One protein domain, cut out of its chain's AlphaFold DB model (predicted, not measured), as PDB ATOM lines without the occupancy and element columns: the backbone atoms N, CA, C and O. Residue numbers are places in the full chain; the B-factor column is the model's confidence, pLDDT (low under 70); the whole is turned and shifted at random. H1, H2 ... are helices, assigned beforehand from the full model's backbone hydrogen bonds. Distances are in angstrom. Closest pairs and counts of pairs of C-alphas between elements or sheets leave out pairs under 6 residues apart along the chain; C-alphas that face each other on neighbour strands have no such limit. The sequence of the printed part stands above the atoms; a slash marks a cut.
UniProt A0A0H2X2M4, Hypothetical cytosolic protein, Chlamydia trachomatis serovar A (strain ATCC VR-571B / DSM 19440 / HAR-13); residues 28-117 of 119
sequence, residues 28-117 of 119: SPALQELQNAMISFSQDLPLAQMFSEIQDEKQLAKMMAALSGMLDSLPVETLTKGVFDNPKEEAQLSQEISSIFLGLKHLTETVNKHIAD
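AT A GLANCE: This is residues 28 to 117 of the 119 residues of the protein "Hypothetical cytosolic protein" of Chlamydia trachomatis serovar A (strain ATCC VR-571B / DSM 19440 / HAR-13) (UniProt A0A0H2X2M4). One long helix, H5, runs along almost the whole length of an elongated slab, and the rest of the chain folds back and forth beside it in two further lengths: H3 and then H4 next to H5, and H1 followed by H2 on the side away from H5. The side-by-side packing is loose, with H1 reaching the rest through H4 and H2 only near H3. The printed part has 90 residues with five named helices, H1 to H5 in chain order, and no named strand; the class is all helix. The whole is loose, with a radius of gyration of the C-alphas of 15.5 A and spans of 47 by 25 by 16 A.

HOW THE PARTS SIT: H5, residues 87 to 117, touches H3, residues 57 to 72, with its residues 101 to 115 alone; they run opposite ways at a shallow tilt of 23 degrees, and their closest C-alphas, of Met 64 and Thr 108, are 5.3 A apart. With residues 90 to 98 alone H5 touches H4, residues 76 to 80; the closest C-alphas, of Glu 77 and Ser 94, are 5.9 A apart. H1, residues 29 to 43, touches H4 with residues 30 to 34 alone, the C-alphas of Leu 34 and Leu 79 being the closest at 5.9 A. H2, residues 47 to 52, is close to but not clearly touching H3, with the closest C-alphas, of Phe 51 and Leu 60, 7.7 A apart. H1 and H2 meet only through their link. H1 is apart from H3 and H5. In H1, H2, H3, H4 and H5 every O i to N i+4 pair is within hydrogen-bond range.

IN THESE COORDINATES: H5 is 44.6 A long, from C-alpha 87 at (47.398, 38.664, -8.087) to C-alpha 117 at (59.597, 42.035, 34.698). H3 measures 22.4 A, H1 20.7 A, H2 8.3 A and H4 6.1 A. H1 begins with C-alpha 29 at (34.603, 29.493, -3.040).

THE WHOLE: The C-alphas farthest apart, of Asp 85 and Asp 117, are 48.3 A apart. The printed part has no cut and no long link. The mean pLDDT of the printed part is 75.2; residue 28, residue 30 and residues 40 to 55 are under 70.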
ATOM      1  N   SER A  28      33.405  34.068  -3.979       64.50
ATOM      2  CA  SER A  28      34.223  33.014  -4.569       64.50
ATOM      3  C   SER A  28      34.333  31.880  -3.539       64.50
ATOM      4  O   SER A  28      34.326  32.153  -2.334       64.50
ATOM      5  N   PRO A  29      34.425  30.610  -3.966       74.50
ATOM      6  CA  PRO A  29      34.603  29.493  -3.040       74.50
ATOM      7  C   PRO A  29      35.754  29.724  -2.047       74.50
ATOM      8  O   PRO A  29      35.626  29.380  -0.880       74.50
ATOM      9  N   ALA A  30      36.821  30.408  -2.478       69.50
ATOM     10  CA  ALA A  30      37.946  30.791  -1.626       69.50
ATOM     11  C   ALA A  30      37.568  31.827  -0.552       69.50
ATOM     12  O   ALA A  30      38.014  31.739   0.588       69.50
ATOM     13  N   LEU A  31      36.704  32.793  -0.877       70.44
ATOM     14  CA  LEU A  31      36.199  33.779   0.083       70.44
ATOM     15  C   LEU A  31      35.296  33.110   1.134       70.44
ATOM     16  O   LEU A  31      35.363  33.442   2.318       70.44
ATOM     17  N   GLN A  32      34.509  32.115   0.716       74.75
ATOM     18  CA  GLN A  32      33.697  31.292   1.612       74.75
ATOM     19  C   GLN A  32      34.574  30.421   2.528       74.75
ATOM     20  O   GLN A  32      34.311  30.330   3.725       74.75
ATOM     21  N   GLU A  33      35.631  29.802   1.997       76.31
ATOM     22  CA  GLU A  33      36.611  29.038   2.780       76.31
ATOM     23  C   GLU A  33      37.339  29.923   3.796       76.31
ATOM     24  O   GLU A  33      37.461  29.543   4.961       76.31
ATOM     25  N   LEU A  34      37.732  31.135   3.397       71.69
ATOM     26  CA  LEU A  34      38.326  32.122   4.293       71.69
ATOM     27  C   LEU A  34      37.350  32.543   5.399       71.69
ATOM     28  O   LEU A  34      37.727  32.572   6.570       71.69
ATOM     29  N   GLN A  35      36.089  32.834   5.062       74.31
ATOM     30  CA  GLN A  35      35.064  33.139   6.062       74.31
ATOM     31  C   GLN A  35      34.854  31.975   7.026       74.31
ATOM     32  O   GLN A  35      34.818  32.195   8.233       74.31
ATOM     33  N   ASN A  36      34.758  30.745   6.522       76.75
ATOM     34  CA  ASN A  36      34.596  29.561   7.358       76.75
ATOM     35  C   ASN A  36      35.796  29.376   8.293       76.75
ATOM     36  O   ASN A  36      35.598  29.134   9.479       76.75
ATOM     37  N   ALA A  37      37.024  29.574   7.803       71.50
ATOM     38  CA  ALA A  37      38.227  29.530   8.628       71.50
ATOM     39  C   ALA A  37      38.216  30.612   9.720       71.50
ATOM     40  O   ALA A  37      38.520  30.316  10.874       71.50
ATOM     41  N   MET A  38      37.809  31.846   9.395       70.25
ATOM     42  CA  MET A  38      37.677  32.923  10.385       70.25
ATOM     43  C   MET A  38      36.568  32.650  11.409       70.25
ATOM     44  O   MET A  38      36.748  32.923  12.595       70.25
ATOM     45  N   ILE A  39      35.431  32.103  10.974       71.31
ATOM     46  CA  ILE A  39      34.310  31.753  11.852       71.31
ATOM     47  C   ILE A  39      34.718  30.619  12.790       71.31
ATOM     48  O   ILE A  39      34.556  30.776  13.997       71.31
ATOM     49  N   SER A  40      35.298  29.530  12.280       68.06
ATOM     50  CA  SER A  40      35.823  28.437  13.106       68.06
ATOM     51  C   SER A  40      36.864  28.944  14.101       68.06
ATOM     52  O   SER A  40      36.726  28.688  15.291       68.06
ATOM     53  N   PHE A  41      37.811  29.778  13.656       65.62
ATOM     54  CA  PHE A  41      38.786  30.412  14.544       65.62
ATOM     55  C   PHE A  41      38.113  31.228  15.659       65.62
ATOM     56  O   PHE A  41      38.529  31.163  16.810       65.62
ATOM     57  N   SER A  42      37.048  31.972  15.344       63.47
ATOM     58  CA  SER A  42      36.308  32.773  16.329       63.47
ATOM     59  C   SER A  42      35.410  31.956  17.266       63.47
ATOM     60  O   SER A  42      35.120  32.403  18.372       63.47
ATOM     61  N   GLN A  43      34.947  30.781  16.835       65.19
ATOM     62  CA  GLN A  43      34.074  29.902  17.617       65.19
ATOM     63  C   GLN A  43      34.871  28.995  18.556       65.19
ATOM     64  O   GLN A  43      34.431  28.763  19.681       65.19
ATOM     65  N   ASP A  44      36.052  28.540  18.131       60.75
ATOM     66  CA  ASP A  44      36.984  27.774  18.971       60.75
ATOM     67  C   ASP A  44      37.641  28.632  20.063       60.75
ATOM     68  O   ASP A  44      38.208  28.118  21.028       60.75
ATOM     69  N   LEU A  45      37.533  29.955  19.947       58.34
ATOM     70  CA  LEU A  45      38.082  30.909  20.892       58.34
ATOM     71  C   LEU A  45      36.965  31.797  21.449       58.34
ATOM     72  O   LEU A  45      36.702  32.869  20.899       58.34
ATOM     73  N   PRO A  46      36.345  31.437  22.589       60.81
ATOM     74  CA  PRO A  46      35.457  32.339  23.310       60.81
ATOM     75  C   PRO A  46      36.295  33.423  24.008       60.81
ATOM     76  O   PRO A  46      36.325  33.517  25.230       60.81
ATOM     77  N   LEU A  47      36.994  34.251  23.221       62.62
ATOM     78  CA  LEU A  47      37.955  35.263  23.665       62.62
ATOM     79  C   LEU A  47      37.349  36.167  24.723       62.62
ATOM     80  O   LEU A  47      37.945  36.375  25.770       62.62
ATOM     81  N   ALA A  48      36.142  36.670  24.469       59.69
ATOM     82  CA  ALA A  48      35.458  37.569  25.386       59.69
ATOM     83  C   ALA A  48      35.194  36.915  26.750       59.69
ATOM     84  O   ALA A  48      35.369  37.561  27.779       59.69
ATOM     85  N   GLN A  49      34.821  35.634  26.761       58.41
ATOM     86  CA  GLN A  49      34.531  34.915  27.994       58.41
ATOM     87  C   GLN A  49      35.820  34.497  28.710       58.41
ATOM     88  O   GLN A  49      35.955  34.736  29.907       58.41
ATOM     89  N   MET A  50      36.816  34.004  27.973       61.12
ATOM     90  CA  MET A  50      38.113  33.654  28.545       61.12
ATOM     91  C   MET A  50      38.836  34.879  29.110       61.12
ATOM     92  O   MET A  50      39.357  34.786  30.211       61.12
ATOM     93  N   PHE A  51      38.827  36.034  28.425       63.78
ATOM     94  CA  PHE A  51      39.406  37.281  28.946       63.78
ATOM     95  C   PHE A  51      38.641  37.821  30.160       63.78
ATOM     96  O   PHE A  51      39.261  38.404  31.045       63.78
ATOM     97  N   SER A  52      37.321  37.612  30.232       64.31
ATOM     98  CA  SER A  52      36.515  38.037  31.385       64.31
ATOM     99  C   SER A  52      36.779  37.227  32.661       64.31
ATOM    100  O   SER A  52      36.535  37.724  33.757       64.31
ATOM    101  N   GLU A  53      37.298  36.002  32.528       65.94
ATOM    102  CA  GLU A  53      37.613  35.106  33.648       65.94
ATOM    103  C   GLU A  53      39.082  35.196  34.103       65.94
ATOM    104  O   GLU A  53      39.457  34.561  35.091       65.94
ATOM    105  N   ILE A  54      39.918  36.002  33.435       67.44
ATOM    106  CA  ILE A  54      41.325  36.178  33.816       67.44
ATOM    107  C   ILE A  54      41.410  36.929  35.140       67.44
ATOM    108  O   ILE A  54      41.097  38.114  35.233       67.44
ATOM    109  N   GLN A  55      41.905  36.231  36.158       69.56
ATOM    110  CA  GLN A  55      42.190  36.796  37.481       69.56
ATOM    111  C   GLN A  55      43.696  36.889  37.776       69.56
ATOM    112  O   GLN A  55      44.085  37.520  38.753       69.56
ATOM    113  N   ASP A  56      44.542  36.259  36.951       76.19
ATOM    114  CA  ASP A  56      45.995  36.165  37.142       76.19
ATOM    115  C   ASP A  56      46.714  36.409  35.808       76.19
ATOM    116  O   ASP A  56      46.377  35.821  34.774       76.19
ATOM    117  N   GLU A  57      47.744  37.249  35.832       73.50
ATOM    118  CA  GLU A  57      48.536  37.597  34.657       73.50
ATOM    119  C   GLU A  57      49.228  36.382  34.012       73.50
ATOM    120  O   GLU A  57      49.370  36.307  32.795       73.50
ATOM    121  N   LYS A  58      49.574  35.342  34.773       73.50
ATOM    122  CA  LYS A  58      50.110  34.083  34.226       73.50
ATOM    123  C   LYS A  58      49.093  33.336  33.367       73.50
ATOM    124  O   LYS A  58      49.497  32.594  32.468       73.50
ATOM    125  N   GLN A  59      47.795  33.483  33.640       73.75
ATOM    126  CA  GLN A  59      46.751  32.931  32.773       73.75
ATOM    127  C   GLN A  59      46.643  33.746  31.482       73.75
ATOM    128  O   GLN A  59      46.573  33.153  30.407       73.75
ATOM    129  N   LEU A  60      46.762  35.075  31.577       76.31
ATOM    130  CA  LEU A  60      46.849  35.963  30.417       76.31
ATOM    131  C   LEU A  60      48.042  35.616  29.516       76.31
ATOM    132  O   LEU A  60      47.853  35.441  28.314       76.31
ATOM    133  N   ALA A  61      49.239  35.419  30.077       74.62
ATOM    134  CA  ALA A  61      50.424  34.977  29.333       74.62
ATOM    135  C   ALA A  61      50.200  33.648  28.602       74.62
ATOM    136  O   ALA A  61      50.487  33.525  27.411       74.62
ATOM    137  N   LYS A  62      49.655  32.640  29.299       74.94
ATOM    138  CA  LYS A  62      49.360  31.329  28.698       74.94
ATOM    139  C   LYS A  62      48.344  31.433  27.567       74.94
ATOM    140  O   LYS A  62      48.512  30.773  26.546       74.94
ATOM    141  N   MET A  63      47.313  32.258  27.733       75.44
ATOM    142  CA  MET A  63      46.302  32.478  26.702       75.44
ATOM    143  C   MET A  63      46.869  33.213  25.491       75.44
ATOM    144  O   MET A  63      46.646  32.776  24.365       75.44
ATOM    145  N   MET A  64      47.642  34.278  25.703       75.50
ATOM    146  CA  MET A  64      48.300  35.001  24.613       75.50
ATOM    147  C   MET A  64      49.292  34.099  23.870       75.50
ATOM    148  O   MET A  64      49.324  34.096  22.643       75.50
ATOM    149  N   ALA A  65      50.028  33.242  24.583       74.56
ATOM    150  CA  ALA A  65      50.909  32.251  23.969       74.56
ATOM    151  C   ALA A  65      50.143  31.206  23.134       74.56
ATOM    152  O   ALA A  65      50.564  30.888  22.023       74.56
ATOM    153  N   ALA A  66      49.011  30.696  23.632       75.75
ATOM    154  CA  ALA A  66      48.161  29.765  22.885       75.75
ATOM    155  C   ALA A  66      47.567  30.416  21.623       75.75
ATOM    156  O   ALA A  66      47.545  29.797  20.559       75.75
ATOM    157  N   LEU A  67      47.154  31.682  21.725       74.19
ATOM    158  CA  LEU A  67      46.687  32.481  20.594       74.19
ATOM    159  C   LEU A  67      47.781  32.693  19.552       74.19
ATOM    160  O   LEU A  67      47.555  32.430  18.376       74.19
ATOM    161  N   SER A  68      48.976  33.098  19.979       73.12
ATOM    162  CA  SER A  68      50.122  33.252  19.081       73.12
ATOM    163  C   SER A  68      50.473  31.939  18.375       73.12
ATOM    164  O   SER A  68      50.739  31.952  17.180       73.12
ATOM    165  N   GLY A  69      50.433  30.805  19.084       74.00
ATOM    166  CA  GLY A  69      50.715  29.490  18.503       74.00
ATOM    167  C   GLY A  69      49.688  29.055  17.452       74.00
ATOM    168  O   GLY A  69      50.063  28.500  16.422       74.00
ATOM    169  N   MET A  70      48.400  29.339  17.672       72.56
ATOM    170  CA  MET A  70      47.367  29.107  16.654       72.56
ATOM    171  C   MET A  70      47.532  30.023  15.441       72.56
ATOM    172  O   MET A  70      47.380  29.556  14.313       72.56
ATOM    173  N   LEU A  71      47.876  31.297  15.643       73.12
ATOM    174  CA  LEU A  71      48.110  32.239  14.544       73.12
ATOM    175  C   LEU A  71      49.312  31.830  13.680       73.12
ATOM    176  O   LEU A  71      49.218  31.889  12.457       73.12
ATOM    177  N   ASP A  72      50.390  31.331  14.294       71.06
ATOM    178  CA  ASP A  72      51.561  30.799  13.579       71.06
ATOM    179  C   ASP A  72      51.214  29.555  12.725       71.06
ATOM    180  O   ASP A  72      51.925  29.238  11.772       71.06
ATOM    181  N   SER A  73      50.119  28.848  13.036       74.62
ATOM    182  CA  SER A  73      49.684  27.654  12.294       74.62
ATOM    183  C   SER A  73      48.806  27.945  11.073       74.62
ATOM    184  O   SER A  73      48.542  27.034  10.286       74.62
ATOM    185  N   LEU A  74      48.342  29.189  10.893       73.81
ATOM    186  CA  LEU A  74      47.430  29.545   9.806       73.81
ATOM    187  C   LEU A  74      48.210  29.750   8.496       73.81
ATOM    188  O   LEU A  74      49.021  30.674   8.404       73.81
ATOM    189  N   PRO A  75      47.955  28.956   7.439       78.94
ATOM    190  CA  PRO A  75      48.640  29.115   6.163       78.94
ATOM    191  C   PRO A  75      48.034  30.286   5.369       78.94
ATOM    192  O   PRO A  75      47.261  30.079   4.434       78.94
ATOM    193  N   VAL A  76      48.381  31.528   5.734       78.06
ATOM    194  CA  VAL A  76      47.817  32.778   5.173       78.06
ATOM    195  C   VAL A  76      47.868  32.824   3.645       78.06
ATOM    196  O   VAL A  76      46.879  33.158   2.996       78.06
ATOM    197  N   GLU A  77      48.992  32.425   3.053       74.81
ATOM    198  CA  GLU A  77      49.164  32.384   1.594       74.81
ATOM    199  C   GLU A  77      48.217  31.385   0.920       74.81
ATOM    200  O   GLU A  77      47.773  31.599  -0.202       74.81
ATOM    201  N   THR A  78      47.879  30.290   1.605       79.25
ATOM    202  CA  THR A  78      46.925  29.301   1.087       79.25
ATOM    203  C   THR A  78      45.490  29.786   1.268       79.25
ATOM    204  O   THR A  78      44.674  29.601   0.374       79.25
ATOM    205  N   LEU A  79      45.200  30.453   2.388       74.56
ATOM    206  CA  LEU A  79      43.880  31.003   2.710       74.56
ATOM    207  C   LEU A  79      43.478  32.185   1.820       74.56
ATOM    208  O   LEU A  79      42.294  32.434   1.621       74.56
ATOM    209  N   THR A  80      44.452  32.929   1.302       79.44
ATOM    210  CA  THR A  80      44.202  34.085   0.429       79.44
ATOM    211  C   THR A  80      44.181  33.729  -1.051       79.44
ATOM    212  O   THR A  80      43.697  34.518  -1.860       79.44
ATOM    213  N   LYS A  81      44.643  32.529  -1.414       80.56
ATOM    214  CA  LYS A  81      44.749  32.091  -2.802       80.56
ATOM    215  C   LYS A  81      43.381  31.948  -3.466       80.56
ATOM    216  O   LYS A  81      42.523  31.207  -2.997       80.56
ATOM    217  N   GLY A  82      43.197  32.599  -4.610       79.00
ATOM    218  CA  GLY A  82      41.946  32.579  -5.369       79.00
ATOM    219  C   GLY A  82      40.833  33.433  -4.757       79.00
ATOM    220  O   GLY A  82      39.687  33.356  -5.210       79.00
ATOM    221  N   VAL A  83      41.140  34.246  -3.737       79.81
ATOM    222  CA  VAL A  83      40.192  35.226  -3.181       79.81
ATOM    223  C   VAL A  83      39.970  36.369  -4.171       79.81
ATOM    224  O   VAL A  83      38.840  36.838  -4.316       79.81
ATOM    225  N   PHE A  84      41.017  36.772  -4.895       80.62
ATOM    226  CA  PHE A  84      40.942  37.794  -5.934       80.62
ATOM    227  C   PHE A  84      41.453  37.264  -7.273       80.62
ATOM    228  O   PHE A  84      42.444  36.547  -7.337       80.62
ATOM    229  N   ASP A  85      40.822  37.693  -8.367       82.06
ATOM    230  CA  ASP A  85      41.316  37.419  -9.726       82.06
ATOM    231  C   ASP A  85      42.614  38.196 -10.031       82.06
ATOM    232  O   ASP A  85      43.366  37.858 -10.948       82.06
ATOM    233  N   ASN A  86      42.874  39.270  -9.274       86.19
ATOM    234  CA  ASN A  86      44.057  40.107  -9.406       86.19
ATOM    235  C   ASN A  86      45.165  39.646  -8.436       86.19
ATOM    236  O   ASN A  86      45.028  39.837  -7.224       86.19
ATOM    237  N   PRO A  87      46.315  39.158  -8.937       83.75
ATOM    238  CA  PRO A  87      47.398  38.664  -8.087       83.75
ATOM    239  C   PRO A  87      48.033  39.749  -7.204       83.75
ATOM    240  O   PRO A  87      48.633  39.432  -6.181       83.75
ATOM    241  N   LYS A  88      47.917  41.037  -7.565       86.56
ATOM    242  CA  LYS A  88      48.412  42.136  -6.718       86.56
ATOM    243  C   LYS A  88      47.521  42.378  -5.503       86.56
ATOM    244  O   LYS A  88      48.044  42.641  -4.427       86.56
ATOM    245  N   GLU A  89      46.205  42.295  -5.680       82.94
ATOM    246  CA  GLU A  89      45.236  42.448  -4.585       82.94
ATOM    247  C   GLU A  89      45.316  41.256  -3.627       82.94
ATOM    248  O   GLU A  89      45.293  41.439  -2.414       82.94
ATOM    249  N   GLU A  90      45.517  40.051  -4.161       83.06
ATOM    250  CA  GLU A  90      45.769  38.846  -3.366       83.06
ATOM    251  C   GLU A  90      47.056  38.949  -2.538       83.06
ATOM    252  O   GLU A  90      47.035  38.725  -1.327       83.06
ATOM    253  N   ALA A  91      48.166  39.356  -3.163       84.44
ATOM    254  CA  ALA A  91      49.427  39.559  -2.454       84.44
ATOM    255  C   ALA A  91      49.297  40.623  -1.354       84.44
ATOM    256  O   ALA A  91      49.827  40.445  -0.257       84.44
ATOM    257  N   GLN A  92      48.561  41.703  -1.625       85.81
ATOM    258  CA  GLN A  92      48.304  42.743  -0.639       85.81
ATOM    259  C   GLN A  92      47.460  42.223   0.533       85.81
ATOM    260  O   GLN A  92      47.825  42.462   1.680       85.81
ATOM    261  N   LEU A  93      46.391  41.462   0.274       83.56
ATOM    262  CA  LEU A  93      45.578  40.852   1.330       83.56
ATOM    263  C   LEU A  93      46.402  39.886   2.192       83.56
ATOM    264  O   LEU A  93      46.338  39.944   3.419       83.56
ATOM    265  N   SER A  94      47.204  39.025   1.564       84.25
ATOM    266  CA  SER A  94      48.099  38.102   2.273       84.25
ATOM    267  C   SER A  94      49.084  38.856   3.169       84.25
ATOM    268  O   SER A  94      49.284  38.502   4.336       84.25
ATOM    269  N   GLN A  95      49.645  39.958   2.666       85.81
ATOM    270  CA  GLN A  95      50.541  40.819   3.431       85.81
ATOM    271  C   GLN A  95      49.825  41.530   4.590       85.81
ATOM    272  O   GLN A  95      50.381  41.615   5.686       85.81
ATOM    273  N   GLU A  96      48.600  42.019   4.389       85.25
ATOM    274  CA  GLU A  96      47.798  42.656   5.440       85.25
ATOM    275  C   GLU A  96      47.462  41.670   6.566       85.25
ATOM    276  O   GLU A  96      47.693  41.980   7.737       85.25
ATOM    277  N   ILE A  97      47.019  40.452   6.232       82.38
ATOM    278  CA  ILE A  97      46.739  39.397   7.218       82.38
ATOM    279  C   ILE A  97      48.019  39.009   7.972       82.38
ATOM    280  O   ILE A  97      48.020  38.941   9.202       82.38
ATOM    281  N   SER A  98      49.133  38.841   7.257       82.38
ATOM    282  CA  SER A  98      50.434  38.529   7.866       82.38
ATOM    283  C   SER A  98      50.904  39.631   8.825       82.38
ATOM    284  O   SER A  98      51.438  39.345   9.896       82.38
ATOM    285  N   SER A  99      50.673  40.900   8.477       82.88
ATOM    286  CA  SER A  99      50.999  42.051   9.326       82.88
ATOM    287  C   SER A  99      50.165  42.076  10.611       82.88
ATOM    288  O   SER A  99      50.700  42.326  11.694       82.88
ATOM    289  N   ILE A 100      48.869  41.751  10.525       82.12
ATOM    290  CA  ILE A 100      47.993  41.621  11.701       82.12
ATOM    291  C   ILE A 100      48.517  40.522  12.633       82.12
ATOM    292  O   ILE A 100      48.615  40.737  13.843       82.12
ATOM    293  N   PHE A 101      48.914  39.371  12.085       81.25
ATOM    294  CA  PHE A 101      49.454  38.262  12.879       81.25
ATOM    295  C   PHE A 101      50.776  38.631  13.553       81.25
ATOM    296  O   PHE A 101      50.958  38.357  14.740       81.25
ATOM    297  N   LEU A 102      51.658  39.342  12.847       81.38
ATOM    298  CA  LEU A 102      52.891  39.871  13.427       81.38
ATOM    299  C   LEU A 102      52.608  40.849  14.581       81.38
ATOM    300  O   LEU A 102      53.260  40.784  15.623       81.38
ATOM    301  N   GLY A 103      51.608  41.722  14.435       79.88
ATOM    302  CA  GLY A 103      51.175  42.628  15.502       79.88
ATOM    303  C   GLY A 103      50.680  41.889  16.749       79.88
ATOM    304  O   GLY A 103      51.065  42.231  17.868       79.88
ATOM    305  N   LEU A 104      49.878  40.836  16.568       79.31
ATOM    306  CA  LEU A 104      49.384  39.991  17.663       79.31
ATOM    307  C   LEU A 104      50.514  39.215  18.360       79.31
ATOM    308  O   LEU A 104      50.496  39.044  19.583       79.31
ATOM    309  N   LYS A 105      51.537  38.805  17.608       79.69
ATOM    310  CA  LYS A 105      52.745  38.184  18.157       79.69
ATOM    311  C   LYS A 105      53.545  39.153  19.024       79.69
ATOM    312  O   LYS A 105      53.851  38.833  20.169       79.69
ATOM    313  N   HIS A 106      53.806  40.366  18.537       82.75
ATOM    314  CA  HIS A 106      54.484  41.393  19.335       82.75
ATOM    315  C   HIS A 106      53.696  41.765  20.598       82.75
ATOM    316  O   HIS A 106      54.292  41.995  21.654       82.75
ATOM    317  N   LEU A 107      52.362  41.797  20.524       79.62
ATOM    318  CA  LEU A 107      51.513  41.991  21.701       79.62
ATOM    319  C   LEU A 107      51.723  40.862  22.720       79.62
ATOM    320  O   LEU A 107      51.936  41.138  23.898       79.62
ATOM    321  N   THR A 108      51.730  39.610  22.263       79.81
ATOM    322  CA  THR A 108      51.985  38.435  23.110       79.81
ATOM    323  C   THR A 108      53.356  38.507  23.782       79.81
ATOM    324  O   THR A 108      53.468  38.298  24.989       79.81
ATOM    325  N   GLU A 109      54.402  38.846  23.028       80.88
ATOM    326  CA  GLU A 109      55.758  39.026  23.559       80.88
ATOM    327  C   GLU A 109      55.821  40.150  24.598       80.88
ATOM    328  O   GLU A 109      56.430  39.982  25.655       80.88
ATOM    329  N   THR A 110      55.148  41.271  24.334       82.75
ATOM    330  CA  THR A 110      55.094  42.417  25.250       82.75
ATOM    331  C   THR A 110      54.396  42.053  26.558       82.75
ATOM    332  O   THR A 110      54.916  42.354  27.631       82.75
ATOM    333  N   VAL A 111      53.254  41.362  26.483       79.62
ATOM    334  CA  VAL A 111      52.517  40.879  27.661       79.62
ATOM    335  C   VAL A 111      53.374  39.899  28.464       79.62
ATOM    336  O   VAL A 111      53.519  40.056  29.672       79.62
ATOM    337  N   ASN A 112      54.016  38.934  27.801       77.12
ATOM    338  CA  ASN A 112      54.893  37.971  28.470       77.12
ATOM    339  C   ASN A 112      56.093  38.643  29.148       77.12
ATOM    340  O   ASN A 112      56.474  38.246  30.249       77.12
ATOM    341  N   LYS A 113      56.681  39.660  28.509       81.69
ATOM    342  CA  LYS A 113      57.786  40.428  29.081       81.69
ATOM    343  C   LYS A 113      57.343  41.226  30.305       81.69
ATOM    344  O   LYS A 113      58.029  41.179  31.316       81.69
ATOM    345  N   HIS A 114      56.197  41.901  30.236       77.94
ATOM    346  CA  HIS A 114      55.657  42.662  31.363       77.94
ATOM    347  C   HIS A 114      55.475  41.788  32.614       77.94
ATOM    348  O   HIS A 114      55.916  42.161  33.693       77.94
ATOM    349  N   ILE A 115      54.940  40.579  32.434       76.44
ATOM    350  CA  ILE A 115      54.726  39.604  33.516       76.44
ATOM    351  C   ILE A 115      56.047  39.052  34.066       76.44
ATOM    352  O   ILE A 115      56.142  38.673  35.234       76.44
ATOM    353  N   ALA A 116      57.069  38.943  33.216       74.25
ATOM    354  CA  ALA A 116      58.395  38.507  33.633       74.25
ATOM    355  C   ALA A 116      59.157  39.599  34.404       74.25
ATOM    356  O   ALA A 116      59.891  39.252  35.322       74.25
ATOM    357  N   ASP A 117      58.967  40.875  34.047       72.56
ATOM    358  CA  ASP A 117      59.597  42.035  34.698       72.56
ATOM    359  C   ASP A 117      58.916  42.419  36.038       72.56
ATOM    360  O   ASP A 117      59.555  43.042  36.880       72.56
TER     361      ASP A 117